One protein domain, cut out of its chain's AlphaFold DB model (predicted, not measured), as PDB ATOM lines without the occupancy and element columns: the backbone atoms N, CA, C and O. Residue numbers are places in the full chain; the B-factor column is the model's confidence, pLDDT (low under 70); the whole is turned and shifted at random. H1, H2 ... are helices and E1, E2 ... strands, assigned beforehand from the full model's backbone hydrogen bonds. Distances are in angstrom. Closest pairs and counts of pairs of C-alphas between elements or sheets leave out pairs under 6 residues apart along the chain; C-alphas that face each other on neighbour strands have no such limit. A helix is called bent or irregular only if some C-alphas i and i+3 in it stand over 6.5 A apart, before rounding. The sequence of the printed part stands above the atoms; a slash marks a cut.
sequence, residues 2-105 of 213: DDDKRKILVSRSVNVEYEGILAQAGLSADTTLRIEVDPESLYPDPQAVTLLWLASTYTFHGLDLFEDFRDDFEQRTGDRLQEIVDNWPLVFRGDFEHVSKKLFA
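What this domain is: This is residues 2 to 105 of the 213 residues of an uncharacterized protein of Bifidobacterium adolescentis (UniProt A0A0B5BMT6). Look first for a long two-stranded ribbon, E1 and E3, with helix H2 packed along it and a cluster of three shorter helices, H4, H5 and H6, on the side of H2 away from the ribbon. H3 lies near H2 and packs on E3 and on a small second pair of strands, E2 and E4; past this pair, residues 23 to 28 stick out at one end of the long axis. The printed part has 104 residues, with four named strands and six named helices in the order E1 E2 H1 E3 H2 E4 H3 H4 H5 H6, of mixed class; E1 - E3 is antiparallel and E2 - E4 parallel. It is compact, with a radius of gyration of the C-alphas of 14.8 A, and its outline is flat, spanning 48 by 33 by 17 A.

How they stand to each other: Begin at E1, residues 8 to 13, and E3, residues 32 to 37: N 10 and O 35 are 2.9 A apart, within hydrogen-bond range, and the strands' directions differ by 158 degrees. H2, residues 45 to 55, comes closest to E3 at the C-alphas of Val 37 and Asp 45, 5.4 A apart. H2 is the hub, touching three helices. It touches H6, residues 96 to 103, closest at C-alphas 47 and 103, 5.0 A, at a steep tilt of 65 degrees, opposite ways. It touches H5, residues 89 to 92, closest at C-alphas 55 and 91, 5.8 A. It only just touches H4, residues 81 to 87, with 3 pairs of C-alphas within 8 A, the closest being 48 and 81, 7.0 A. H3, residues 63 to 73, is near H2; its closest C-alpha pair with E3 is 33 and 70, 6.3 A. E1 runs on into E2, residues 15 to 17, at 38 degrees; in its parallel pairing with E4, residues 59 to 61, N 17 and O 60 are 2.8 A apart, within hydrogen-bond range. H1, residues 21 to 24, is apart from H2. Every O i to N i+4 pair is within hydrogen-bond range in H2, H3 and H4, and 2 of 4 are in H6; H1 and H5 are too short for such a pair.

Where its parts are: Find C-alpha 8 at (220.093, 198.671, 125.627); from there E1 runs 16.6 A, and E3 measures 16.0 A. H2 starts at C-alpha 45, (222.821, 190.094, 131.126), and covers 15.2 A; H3 covers 14.8 A and H4 10.2 A. H6 ends at C-alpha 103, (222.572, 179.976, 130.587), and is neither bent nor irregular, but only just: C-alphas 98 and 101 are 6.0 A apart.

The domain as a whole: The two C-alphas farthest apart are those of Asp 2 and Gln 24, 49.5 A. The printed part has no cut and no long link. Its mean pLDDT is 87.9; look for values under 70 at residues 2 to 5 and 19 to 28.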
ATOM      1  N   ASP A   2     227.429 205.550 139.830       46.72
ATOM      2  CA  ASP A   2     228.019 204.832 138.696       46.72
ATOM      3  C   ASP A   2     226.939 204.807 137.611       46.72
ATOM      4  O   ASP A   2     226.149 203.871 137.529       46.72
ATOM      5  N   ASP A   3     226.779 205.947 136.936       48.81
ATOM      6  CA  ASP A   3     225.566 206.313 136.190       48.81
ATOM      7  C   ASP A   3     225.877 206.652 134.726       48.81
ATOM      8  O   ASP A   3     225.489 207.700 134.224       48.81
ATOM      9  N   ASP A   4     226.630 205.778 134.049       53.81
ATOM     10  CA  ASP A   4     226.675 205.800 132.578       53.81
ATOM     11  C   ASP A   4     227.013 204.432 131.956       53.81
ATOM     12  O   ASP A   4     227.729 204.319 130.960       53.81
ATOM     13  N   LYS A   5     226.516 203.337 132.551       63.12
ATOM     14  CA  LYS A   5     226.518 202.051 131.841       63.12
ATOM     15  C   LYS A   5     225.444 202.119 130.767       63.12
ATOM     16  O   LYS A   5     224.253 202.134 131.078       63.12
ATOM     17  N   ARG A   6     225.865 202.190 129.503       78.69
ATOM     18  CA  ARG A   6     224.979 202.262 128.338       78.69
ATOM     19  C   ARG A   6     224.087 201.022 128.271       78.69
ATOM     20  O   ARG A   6     224.462 200.010 127.690       78.69
ATOM     21  N   LYS A   7     222.880 201.116 128.820       87.81
ATOM     22  CA  LYS A   7     221.873 200.063 128.700       87.81
ATOM     23  C   LYS A   7     221.236 200.069 127.314       87.81
ATOM     24  O   LYS A   7     221.034 201.119 126.703       87.81
ATOM     25  N   ILE A   8     220.896 198.881 126.830       88.69
ATOM     26  CA  ILE A   8     220.093 198.671 125.627       88.69
ATOM     27  C   ILE A   8     218.837 197.879 125.982       88.69
ATOM     28  O   ILE A   8     218.858 197.025 126.866       88.69
ATOM     29  N   LEU A   9     217.751 198.142 125.261       92.06
ATOM     30  CA  LEU A   9     216.521 197.367 125.369       92.06
ATOM     31  C   LEU A   9     216.565 196.204 124.373       92.06
ATOM     32  O   LEU A   9     216.624 196.421 123.160       92.06
ATOM     33  N   VAL A  10     216.512 194.971 124.873       92.38
ATOM     34  CA  VAL A  10     216.367 193.768 124.048       92.38
ATOM     35  C   VAL A  10     214.921 193.310 124.126       92.38
ATOM     36  O   VAL A  10     214.387 193.110 125.212       92.38
ATOM     37  N   SER A  11     214.289 193.141 122.965       93.62
ATOM     38  CA  SER A  11     212.886 192.739 122.863       93.62
ATOM     39  C   SER A  11     212.697 191.502 121.988       93.62
ATOM     40  O   SER A  11     213.459 191.256 121.046       93.62
ATOM     41  N   ARG A  12     211.682 190.698 122.319       92.19
ATOM     42  CA  ARG A  12     211.270 189.513 121.558       92.19
ATOM     43  C   ARG A  12     209.756 189.405 121.528       92.19
ATOM     44  O   ARG A  12     209.126 189.357 122.576       92.19
ATOM     45  N   SER A  13     209.197 189.301 120.330       91.69
ATOM     46  CA  SER A  13     207.809 188.880 120.154       91.69
ATOM     47  C   SER A  13     207.672 187.397 120.493       91.69
ATOM     48  O   SER A  13     208.543 186.598 120.132       91.69
ATOM     49  N   VAL A  14     206.587 187.044 121.170       92.44
ATOM     50  CA  VAL A  14     206.218 185.663 121.486       92.44
ATOM     51  C   VAL A  14     204.892 185.304 120.828       92.44
ATOM     52  O   VAL A  14     204.092 186.177 120.478       92.44
ATOM     53  N   ASN A  15     204.666 184.004 120.658       90.31
ATOM     54  CA  ASN A  15     203.405 183.502 120.134       90.31
ATOM     55  C   ASN A  15     202.400 183.367 121.278       90.31
ATOM     56  O   ASN A  15     202.694 182.724 122.286       90.31
ATOM     57  N   VAL A  16     201.214 183.942 121.097       89.19
ATOM     58  CA  VAL A  16     200.086 183.806 122.022       89.19
ATOM     59  C   VAL A  16     198.891 183.299 121.226       89.19
ATOM     60  O   VAL A  16     198.458 183.933 120.265       89.19
ATOM     61  N   GLU A  17     198.389 182.129 121.593       86.81
ATOM     62  CA  GLU A  17     197.146 181.575 121.076       86.81
ATOM     63  C   GLU A  17     195.969 182.156 121.859       86.81
ATOM     64  O   GLU A  17     195.954 182.153 123.091       86.81
ATOM     65  N   TYR A  18     194.977 182.663 121.132       78.50
ATOM     66  CA  TYR A  18     193.771 183.243 121.709       78.50
ATOM     67  C   TYR A  18     192.661 182.195 121.759       78.50
ATOM     68  O   TYR A  18     192.263 181.660 120.723       78.50
ATOM     69  N   GLU A  19     192.085 181.971 122.937       65.56
ATOM     70  CA  GLU A  19     190.803 181.283 123.061       65.56
ATOM     71  C   GLU A  19     189.674 182.335 123.103       65.56
ATOM     72  O   GLU A  19     189.521 183.071 124.074       65.56
ATOM     73  N   GLY A  20     188.878 182.453 122.031       63.09
ATOM     74  CA  GLY A  20     187.606 183.196 122.047       63.09
ATOM     75  C   GLY A  20     187.566 184.590 121.388       63.09
ATOM     76  O   GLY A  20     188.276 184.884 120.427       63.09
ATOM     77  N   ILE A  21     186.637 185.428 121.880       55.53
ATOM     78  CA  ILE A  21     186.073 186.648 121.247       55.53
ATOM     79  C   ILE A  21     187.136 187.699 120.866       55.53
ATOM     80  O   ILE A  21     186.944 188.451 119.914       55.53
ATOM     81  N   LEU A  22     188.291 187.725 121.539       55.50
ATOM     82  CA  LEU A  22     189.394 188.648 121.234       55.50
ATOM     83  C   LEU A  22     189.997 188.423 119.837       55.50
ATOM     84  O   LEU A  22     190.272 189.395 119.136       55.50
ATOM     85  N   ALA A  23     190.093 187.169 119.378       55.41
ATOM     86  CA  ALA A  23     190.504 186.862 118.005       55.41
ATOM     87  C   ALA A  23     189.492 187.381 116.964       55.41
ATOM     88  O   ALA A  23     189.857 187.690 115.832       55.41
ATOM     89  N   GLN A  24     188.216 187.506 117.352       53.44
ATOM     90  CA  GLN A  24     187.129 188.003 116.501       53.44
ATOM     91  C   GLN A  24     187.021 189.538 116.517       53.44
ATOM     92  O   GLN A  24     186.489 190.120 115.575       53.44
ATOM     93  N   ALA A  25     187.544 190.198 117.557       63.22
ATOM     94  CA  ALA A  25     187.501 191.651 117.730       63.22
ATOM     95  C   ALA A  25     188.610 192.411 116.969       63.22
ATOM     96  O   ALA A  25     188.592 193.640 116.944       63.22
ATOM     97  N   GLY A  26     189.573 191.710 116.355       57.97
ATOM     98  CA  GLY A  26     190.631 192.322 115.536       57.97
ATOM     99  C   GLY A  26     191.640 193.178 116.314       57.97
ATOM    100  O   GLY A  26     192.378 193.956 115.711       57.97
ATOM    101  N   LEU A  27     191.679 193.057 117.642       59.72
ATOM    102  CA  LEU A  27     192.625 193.771 118.495       59.72
ATOM    103  C   LEU A  27     193.951 192.999 118.547       59.72
ATOM    104  O   LEU A  27     193.997 191.862 119.007       59.72
ATOM    105  N   SER A  28     195.034 193.625 118.082       65.81
ATOM    106  CA  SER A  28     196.392 193.095 118.240       65.81
ATOM    107  C   SER A  28     196.897 193.437 119.641       65.81
ATOM    108  O   SER A  28     197.155 194.605 119.926       65.81
ATOM    109  N   ALA A  29     197.037 192.440 120.515       76.38
ATOM    110  CA  ALA A  29     197.688 192.627 121.814       76.38
ATOM    111  C   ALA A  29     199.214 192.757 121.640       76.38
ATOM    112  O   ALA A  29     199.784 192.184 120.708       76.38
ATOM    113  N   ASP A  30     199.886 193.499 122.525       85.62
ATOM    114  CA  ASP A  30     201.352 193.540 122.552       85.62
ATOM    115  C   ASP A  30     201.901 192.254 123.175       85.62
ATOM    116  O   ASP A  30     201.907 192.097 124.396       85.62
ATOM    117  N   THR A  31     202.386 191.346 122.331       90.75
ATOM    118  CA  THR A  31     202.965 190.057 122.734       90.75
ATOM    119  C   THR A  31     204.491 190.104 122.810       90.75
ATOM    120  O   THR A  31     205.187 189.142 122.480       90.75
ATOM    121  N   THR A  32     205.048 191.248 123.201       94.12
ATOM    122  CA  THR A  32     206.498 191.456 123.256       94.12
ATOM    123  C   THR A  32     207.006 191.396 124.692       94.12
ATOM    124  O   THR A  32     206.482 192.084 125.561       94.12
ATOM    125  N   LEU A  33     208.069 190.624 124.909       95.31
ATOM    126  CA  LEU A  33     208.872 190.620 126.132       95.31
ATOM    127  C   LEU A  33     210.085 191.535 125.972       95.31
ATOM    128  O   LEU A  33     210.694 191.568 124.893       95.31
ATOM    129  N   ARG A  34     210.469 192.243 127.033       94.81
ATOM    130  CA  ARG A  34     211.518 193.266 127.017       94.81
ATOM    131  C   ARG A  34     212.403 193.187 128.256       94.81
ATOM    132  O   ARG A  34     211.920 193.087 129.372       94.81
ATOM    133  N   ILE A  35     213.712 193.289 128.058       95.12
ATOM    134  CA  ILE A  35     214.682 193.403 129.153       95.12
ATOM    135  C   ILE A  35     215.695 194.498 128.840       95.12
ATOM    136  O   ILE A  35     216.119 194.661 127.691       95.12
ATOM    137  N   GLU A  36     216.099 195.239 129.865       93.56
ATOM    138  CA  GLU A  36     217.243 196.142 129.783       93.56
ATOM    139  C   GLU A  36     218.522 195.396 130.138       93.56
ATOM    140  O   GLU A  36     218.571 194.684 131.139       93.56
ATOM    141  N   VAL A  37     219.562 195.585 129.333       92.25
ATOM    142  CA  VAL A  37     220.846 194.900 129.501       92.25
ATOM    143  C   VAL A  37     222.010 195.816 129.174       92.25
ATOM    144  O   VAL A  37     221.895 196.700 128.324       92.25
ATOM    145  N   ASP A  38     223.148 195.582 129.816       90.69
ATOM    146  CA  ASP A  38     224.422 196.196 129.464       90.69
ATOM    147  C   ASP A  38     225.154 195.292 128.441       90.69
ATOM    148  O   ASP A  38     225.490 194.145 128.751       90.69
ATOM    149  N   PRO A  39     225.402 195.759 127.199       86.56
ATOM    150  CA  PRO A  39     226.079 194.970 126.166       86.56
ATOM    151  C   PRO A  39     227.524 194.592 126.529       86.56
ATOM    152  O   PRO A  39     228.078 193.667 125.929       86.56
ATOM    153  N   GLU A  40     228.136 195.276 127.496       87.31
ATOM    154  CA  GLU A  40     229.489 194.994 127.985       87.31
ATOM    155  C   GLU A  40     229.502 194.072 129.209       87.31
ATOM    156  O   GLU A  40     230.536 193.500 129.563       87.31
ATOM    157  N   SER A  41     228.342 193.849 129.824       90.00
ATOM    158  CA  SER A  41     228.195 192.939 130.951       90.00
ATOM    159  C   SER A  41     228.381 191.485 130.520       90.00
ATOM    160  O   SER A  41     227.735 190.981 129.601       90.00
ATOM    161  N   LEU A  42     229.267 190.770 131.216       89.69
ATOM    162  CA  LEU A  42     229.461 189.324 131.042       89.69
ATOM    163  C   LEU A  42     228.534 188.489 131.940       89.69
ATOM    164  O   LEU A  42     228.406 187.277 131.727       89.69
ATOM    165  N   TYR A  43     227.912 189.131 132.932       92.38
ATOM    166  CA  TYR A  43     226.938 188.573 133.866       92.38
ATOM    167  C   TYR A  43     226.210 189.720 134.596       92.38
ATOM    168  O   TYR A  43     226.891 190.639 135.054       92.38
ATOM    169  N   PRO A  44     224.880 189.656 134.797       94.12
ATOM    170  CA  PRO A  44     223.973 188.549 134.457       94.12
ATOM    171  C   PRO A  44     223.303 188.667 133.078       94.12
ATOM    172  O   PRO A  44     222.544 187.788 132.672       94.12
ATOM    173  N   ASP A  45     223.569 189.735 132.336       94.75
ATOM    174  CA  ASP A  45     222.821 190.094 131.126       94.75
ATOM    175  C   ASP A  45     222.795 189.038 130.007       94.75
ATOM    176  O   ASP A  45     221.708 188.739 129.501       94.75
ATOM    177  N   PRO A  46     223.907 188.368 129.635       95.75
ATOM    178  CA  PRO A  46     223.828 187.290 128.651       95.75
ATOM    179  C   PRO A  46     222.962 186.111 129.122       95.75
ATOM    180  O   PRO A  46     222.371 185.409 128.294       95.75
ATOM    181  N   GLN A  47     222.846 185.871 130.432       97.00
ATOM    182  CA  GLN A  47     221.923 184.875 130.978       97.00
ATOM    183  C   GLN A  47     220.471 185.338 130.858       97.00
ATOM    184  O   GLN A  47     219.645 184.560 130.383       97.00
ATOM    185  N   ALA A  48     220.170 186.594 131.196       96.94
ATOM    186  CA  ALA A  48     218.828 187.155 131.037       96.94
ATOM    187  C   ALA A  48     218.362 187.090 129.570       96.94
ATOM    188  O   ALA A  48     217.262 186.627 129.276       96.94
ATOM    189  N   VAL A  49     219.244 187.427 128.623       96.69
ATOM    190  CA  VAL A  49     218.966 187.332 127.175       96.69
ATOM    191  C   VAL A  49     218.787 185.882 126.732       96.69
ATOM    192  O   VAL A  49     217.973 185.593 125.855       96.69
ATOM    193  N   THR A  50     219.516 184.943 127.339       97.19
ATOM    194  CA  THR A  50     219.303 183.514 127.085       97.19
ATOM    195  C   THR A  50     217.915 183.073 127.562       97.19
ATOM    196  O   THR A  50     217.246 182.355 126.820       97.19
ATOM    197  N   LEU A  51     217.452 183.505 128.745       96.94
ATOM    198  CA  LEU A  51     216.091 183.210 129.211       96.94
ATOM    199  C   LEU A  51     215.033 183.834 128.303       96.94
ATOM    200  O   LEU A  51     214.104 183.136 127.909       96.94
ATOM    201  N   LEU A  52     215.210 185.094 127.902       97.12
ATOM    202  CA  LEU A  52     214.292 185.780 126.989       97.12
ATOM    203  C   LEU A  52     214.173 185.023 125.658       97.12
ATOM    204  O   LEU A  52     213.080 184.818 125.135       97.12
ATOM    205  N   TRP A  53     215.304 184.557 125.127       96.31
ATOM    206  CA  TRP A  53     215.322 183.731 123.926       96.31
ATOM    207  C   TRP A  53     214.568 182.413 124.115       96.31
ATOM    208  O   TRP A  53     213.790 182.042 123.241       96.31
ATOM    209  N   LEU A  54     214.751 181.722 125.242       95.62
ATOM    210  CA  LEU A  54     214.022 180.484 125.530       95.62
ATOM    211  C   LEU A  54     212.517 180.727 125.670       95.62
ATOM    212  O   LEU A  54     211.741 180.028 125.019       95.62
ATOM    213  N   ALA A  55     212.118 181.750 126.426       95.69
ATOM    214  CA  ALA A  55     210.723 182.143 126.591       95.69
ATOM    215  C   ALA A  55     210.061 182.472 125.243       95.69
ATOM    216  O   ALA A  55     208.939 182.050 124.990       95.69
ATOM    217  N   SER A  56     210.788 183.113 124.318       94.38
ATOM    218  CA  SER A  56     210.264 183.426 122.979       94.38
ATOM    219  C   SER A  56     209.969 182.213 122.089       94.38
ATOM    220  O   SER A  56     209.343 182.354 121.043       94.38
ATOM    221  N   THR A  57     210.409 181.013 122.484       92.88
ATOM    222  CA  THR A  57     210.095 179.759 121.776       92.88
ATOM    223  C   THR A  57     208.870 179.033 122.334       92.88
ATOM    224  O   THR A  57     208.477 177.990 121.803       92.88
ATOM    225  N   TYR A  58     208.286 179.552 123.413       94.31
ATOM    226  CA  TYR A  58     207.055 179.048 123.995       94.31
ATOM    227  C   TYR A  58     205.844 179.711 123.331       94.31
ATOM    228  O   TYR A  58     205.879 180.893 122.987       94.31
ATOM    229  N   THR A  59     204.782 178.929 123.148       93.81
ATOM    230  CA  THR A  59     203.478 179.445 122.738       93.81
ATOM    231  C   THR A  59     202.610 179.530 123.981       93.81
ATOM    232  O   THR A  59     202.344 178.514 124.618       93.81
ATOM    233  N   PHE A  60     202.194 180.739 124.338       92.38
ATOM    234  CA  PHE A  60     201.279 180.959 125.450       92.38
ATOM    235  C   PHE A  60     199.850 180.661 125.004       92.38
ATOM    236  O   PHE A  60     199.449 181.080 123.922       92.38
ATOM    237  N   HIS A  61     199.080 179.957 125.830       90.44
ATOM    238  CA  HIS A  61     197.668 179.683 125.573       90.44
ATOM    239  C   HIS A  61     196.831 180.601 126.465       90.44
ATOM    240  O   HIS A  61     196.653 180.325 127.650       90.44
ATOM    241  N   GLY A  62     196.370 181.716 125.901       87.94
ATOM    242  CA  GLY A  62     195.670 182.775 126.626       87.94
ATOM    243  C   GLY A  62     196.547 183.991 126.933       87.94
ATOM    244  O   GLY A  62     197.747 183.878 127.191       87.94
ATOM    245  N   LEU A  63     195.916 185.169 126.888       88.50
ATOM    246  CA  LEU A  63     196.581 186.448 127.135       88.50
ATOM    247  C   LEU A  63     196.928 186.620 128.617       88.50
ATOM    248  O   LEU A  63     198.053 186.995 128.912       88.50
ATOM    249  N   ASP A  64     196.019 186.252 129.521       90.44
ATOM    250  CA  ASP A  64     196.209 186.394 130.970       90.44
ATOM    251  C   ASP A  64     197.490 185.687 131.449       90.44
ATOM    252  O   ASP A  64     198.326 186.281 132.122       90.44
ATOM    253  N   LEU A  65     197.717 184.446 130.996       91.81
ATOM    254  CA  LEU A  65     198.930 183.687 131.319       91.81
ATOM    255  C   LEU A  65     200.202 184.370 130.795       91.81
ATOM    256  O   LEU A  65     201.249 184.325 131.440       91.81
ATOM    257  N   PHE A  66     200.133 184.954 129.595       94.12
ATOM    258  CA  PHE A  66     201.253 185.692 129.023       94.12
ATOM    259  C   PHE A  66     201.527 186.988 129.794       94.12
ATOM    260  O   PHE A  66     202.691 187.320 129.996       94.12
ATOM    261  N   GLU A  67     200.491 187.709 130.220       93.56
ATOM    262  CA  GLU A  67     200.635 188.953 130.978       93.56
ATOM    263  C   GLU A  67     201.224 188.697 132.365       93.56
ATOM    264  O   GLU A  67     202.210 189.346 132.710       93.56
ATOM    265  N   ASP A  68     200.737 187.682 133.084       95.38
ATOM    266  CA  ASP A  68     201.318 187.254 134.362       95.38
ATOM    267  C   ASP A  68     202.804 186.886 134.202       95.38
ATOM    268  O   ASP A  68     203.654 187.286 135.003       95.38
ATOM    269  N   PHE A  69     203.141 186.153 133.132       96.88
ATOM    270  CA  PHE A  69     204.529 185.813 132.825       96.88
ATOM    271  C   PHE A  69     205.362 187.048 132.500       96.88
ATOM    272  O   PHE A  69     206.473 187.175 133.003       96.88
ATOM    273  N   ARG A  70     204.864 187.945 131.645       96.56
ATOM    274  CA  ARG A  70     205.571 189.165 131.244       96.56
ATOM    275  C   ARG A  70     205.866 190.029 132.463       96.56
ATOM    276  O   ARG A  70     207.010 190.442 132.641       96.56
ATOM    277  N   ASP A  71     204.866 190.259 133.302       95.31
ATOM    278  CA  ASP A  71     204.985 191.127 134.465       95.31
ATOM    279  C   ASP A  71     205.997 190.577 135.478       95.31
ATOM    280  O   ASP A  71     206.759 191.354 136.053       95.31
ATOM    281  N   ASP A  72     206.075 189.253 135.656       95.94
ATOM    282  CA  ASP A  72     207.120 188.621 136.475       95.94
ATOM    283  C   ASP A  72     208.496 188.644 135.783       95.94
ATOM    284  O   ASP A  72     209.512 188.992 136.391       95.94
ATOM    285  N   PHE A  73     208.538 188.313 134.490       96.38
ATOM    286  CA  PHE A  73     209.767 188.146 133.719       96.38
ATOM    287  C   PHE A  73     210.536 189.452 133.543       96.38
ATOM    288  O   PHE A  73     211.754 189.459 133.724       96.38
ATOM    289  N   GLU A  74     209.869 190.553 133.190       95.25
ATOM    290  CA  GLU A  74     210.517 191.844 132.907       95.25
ATOM    291  C   GLU A  74     211.074 192.517 134.182       95.25
ATOM    292  O   GLU A  74     211.926 193.409 134.114       95.25
ATOM    293  N   GLN A  75     210.682 192.046 135.370       92.25
ATOM    294  CA  GLN A  75     211.168 192.553 136.653       92.25
ATOM    295  C   GLN A  75     212.520 191.945 137.050       92.25
ATOM    296  O   GLN A  75     212.596 190.914 137.722       92.25
ATOM    297  N   ARG A  76     213.610 192.650 136.708       85.62
ATOM    298  CA  ARG A  76     214.994 192.323 137.124       85.62
ATOM    299  C   ARG A  76     215.388 190.870 136.826       85.62
ATOM    300  O   ARG A  76     216.003 190.199 137.657       85.62
ATOM    301  N   THR A  77     215.088 190.392 135.617       88.62
ATOM    302  CA  THR A  77     215.323 188.999 135.191       88.62
ATOM    303  C   THR A  77     216.731 188.493 135.514       88.62
ATOM    304  O   THR A  77     216.900 187.358 135.952       88.62
ATOM    305  N   GLY A  78     217.757 189.334 135.318       89.50
ATOM    306  CA  GLY A  78     219.157 188.972 135.552       89.50
ATOM    307  C   GLY A  78     219.479 188.591 137.002       89.50
ATOM    308  O   GLY A  78     220.347 187.752 137.228       89.50
ATOM    309  N   ASP A  79     218.748 189.140 137.972       92.38
ATOM    310  CA  ASP A  79     218.957 188.863 139.399       92.38
ATOM    311  C   ASP A  79     218.130 187.669 139.894       92.38
ATOM    312  O   ASP A  79     218.416 187.105 140.948       92.38
ATOM    313  N   ARG A  80     217.107 187.275 139.125       95.31
ATOM    314  CA  ARG A  80     216.076 186.297 139.508       95.31
ATOM    315  C   ARG A  80     216.071 185.059 138.609       95.31
ATOM    316  O   ARG A  80     215.064 184.372 138.513       95.31
ATOM    317  N   LEU A  81     217.191 184.743 137.950       94.62
ATOM    318  CA  LEU A  81     217.262 183.683 136.928       94.62
ATOM    319  C   LEU A  81     216.662 182.341 137.381       94.62
ATOM    320  O   LEU A  81     215.941 181.715 136.612       94.62
ATOM    321  N   GLN A  82     216.982 181.892 138.598       95.44
ATOM    322  CA  GLN A  82     216.462 180.631 139.130       95.44
ATOM    323  C   GLN A  82     214.984 180.741 139.511       95.44
ATOM    324  O   GLN A  82     214.195 179.907 139.092       95.44
ATOM    325  N   GLU A  83     214.615 181.797 140.237       96.00
ATOM    326  CA  GLU A  83     213.236 182.053 140.660       96.00
ATOM    327  C   GLU A  83     212.275 182.091 139.463       96.00
ATOM    328  O   GLU A  83     211.250 181.421 139.476       96.00
ATOM    329  N   ILE A  84     212.647 182.793 138.388       96.44
ATOM    330  CA  ILE A  84     211.858 182.863 137.152       96.44
ATOM    331  C   ILE A  84     211.681 181.479 136.517       96.44
ATOM    332  O   ILE A  84     210.590 181.147 136.058       96.44
ATOM    333  N   VAL A  85     212.735 180.657 136.475       96.44
ATOM    334  CA  VAL A  85     212.636 179.308 135.897       96.44
ATOM    335  C   VAL A  85     211.754 178.401 136.753       96.44
ATOM    336  O   VAL A  85     210.918 177.684 136.206       96.44
ATOM    337  N   ASP A  86     211.909 178.469 138.073       95.19
ATOM    338  CA  ASP A  86     211.163 177.646 139.025       95.19
ATOM    339  C   ASP A  86     209.673 178.044 139.084       95.19
ATOM    340  O   ASP A  86     208.814 177.172 139.225       95.19
ATOM    341  N   ASN A  87     209.348 179.331 138.897       95.81
ATOM    342  CA  ASN A  87     207.970 179.830 138.821       95.81
ATOM    343  C   ASN A  87     207.278 179.482 137.492       95.81
ATOM    344  O   ASN A  87     206.058 179.317 137.458       95.81
ATOM    345  N   TRP A  88     208.040 179.332 136.399       96.31
ATOM    346  CA  TRP A  88     207.503 179.129 135.044       96.31
ATOM    347  C   TRP A  88     208.070 177.887 134.329       96.31
ATOM    348  O   TRP A  88     208.535 177.973 133.184       96.31
ATOM    349  N   PRO A  89     207.979 176.687 134.933       94.44
ATOM    350  CA  PRO A  89     208.623 175.479 134.409       94.44
ATOM    351  C   PRO A  89     208.068 175.041 133.044       94.44
ATOM    352  O   PRO A  89     208.781 174.423 132.248       94.44
ATOM    353  N   LEU A  90     206.809 175.380 132.734       93.31
ATOM    354  CA  LEU A  90     206.190 175.099 131.432       93.31
ATOM    355  C   LEU A  90     206.814 175.929 130.302       93.31
ATOM    356  O   LEU A  90     207.075 175.391 129.224       93.31
ATOM    357  N   VAL A  91     207.117 177.206 130.564       95.31
ATOM    358  CA  VAL A  91     207.730 178.120 129.587       95.31
ATOM    359  C   VAL A  91     209.134 177.640 129.225       95.31
ATOM    360  O   VAL A  91     209.508 177.599 128.051       95.31
ATOM    361  N   PHE A  92     209.904 177.204 130.224       94.94
ATOM    362  CA  PHE A  92     211.291 176.776 130.035       94.94
ATOM    363  C   PHE A  92     211.466 175.273 129.775       94.94
ATOM    364  O   PHE A  92     212.578 174.832 129.470       94.94
ATOM    365  N   ARG A  93     210.369 174.501 129.812       89.00
ATOM    366  CA  ARG A  93     210.311 173.049 129.565       89.00
ATOM    367  C   ARG A  93     211.281 172.252 130.442       89.00
ATOM    368  O   ARG A  93     211.950 171.336 129.959       89.00
ATOM    369  N   GLY A  94     211.373 172.606 131.719       87.19
ATOM    370  CA  GLY A  94     212.260 171.941 132.666       87.19
ATOM    371  C   GLY A  94     212.536 172.768 133.913       87.19
ATOM    372  O   GLY A  94     211.993 173.856 134.084       87.19
ATOM    373  N   ASP A  95     213.395 172.220 134.762       89.88
ATOM    374  CA  ASP A  95     213.909 172.869 135.963       89.88
ATOM    375  C   ASP A  95     215.136 173.745 135.666       89.88
ATOM    376  O   ASP A  95     215.695 173.766 134.556       89.88
ATOM    377  N   PHE A  96     215.591 174.467 136.689       92.25
ATOM    378  CA  PHE A  96     216.782 175.294 136.575       92.25
ATOM    379  C   PHE A  96     218.030 174.499 136.176       92.25
ATOM    380  O   PHE A  96     218.850 175.009 135.412       92.25
ATOM    381  N   GLU A  97     218.185 173.244 136.609       91.94
ATOM    382  CA  GLU A  97     219.342 172.428 136.232       91.94
ATOM    383  C   GLU A  97     219.395 172.216 134.711       91.94
ATOM    384  O   GLU A  97     220.446 172.407 134.083       91.94
ATOM    385  N   HIS A  98     218.258 171.911 134.087       89.88
ATOM    386  CA  HIS A  98     218.159 171.781 132.639       89.88
ATOM    387  C   HIS A  98     218.503 173.094 131.919       89.88
ATOM    388  O   HIS A  98     219.303 173.108 130.974       89.88
ATOM    389  N   VAL A  99     217.928 174.208 132.375       94.50
ATOM    390  CA  VAL A  99     218.087 175.531 131.752       94.50
ATOM    391  C   VAL A  99     219.503 176.089 131.952       94.50
ATOM    392  O   VAL A  99     220.068 176.705 131.037       94.50
ATOM    393  N   SER A 100     220.133 175.800 133.094       94.50
ATOM    394  CA  SER A 100     221.475 176.268 133.464       94.50
ATOM    395  C   SER A 100     222.536 175.887 132.429       94.50
ATOM    396  O   SER A 100     223.423 176.688 132.125       94.50
ATOM    397  N   LYS A 101     222.394 174.722 131.782       93.38
ATOM    398  CA  LYS A 101     223.293 174.258 130.712       93.38
ATOM    399  C   LYS A 101     223.348 175.238 129.539       93.38
ATOM    400  O   LYS A 101     224.395 175.387 128.912       93.38
ATOM    401  N   LYS A 102     222.239 175.928 129.241       94.31
ATOM    402  CA  LYS A 102     222.176 176.963 128.198       94.31
ATOM    403  C   LYS A 102     222.612 178.333 128.722       94.31
ATOM    404  O   LYS A 102     223.365 179.017 128.025       94.31
ATOM    405  N   LEU A 103     222.200 178.706 129.939       95.25
ATOM    406  CA  LEU A 103     222.572 179.976 130.587       95.25
ATOM    407  C   LEU A 103     224.090 180.116 130.745       95.25
ATOM    408  O   LEU A 103     224.691 181.144 130.419       95.25
ATOM    409  N   PHE A 104     224.734 179.039 131.182       95.44
ATOM    410  CA  PHE A 104     226.157 178.992 131.501       95.44
ATOM    411  C   PHE A 104     226.977 178.239 130.452       95.44
ATOM    412  O   PHE A 104     228.122 177.872 130.700       95.44
ATOM    413  N   ALA A 105     226.432 178.066 129.243       94.31
ATOM    414  CA  ALA A 105     227.173 177.475 128.136       94.31
ATOM    415  C   ALA A 105     228.506 178.208 127.903       94.31
ATOM    416  O   ALA A 105     228.582 179.442 127.975       94.31
TER     417      ALA A 105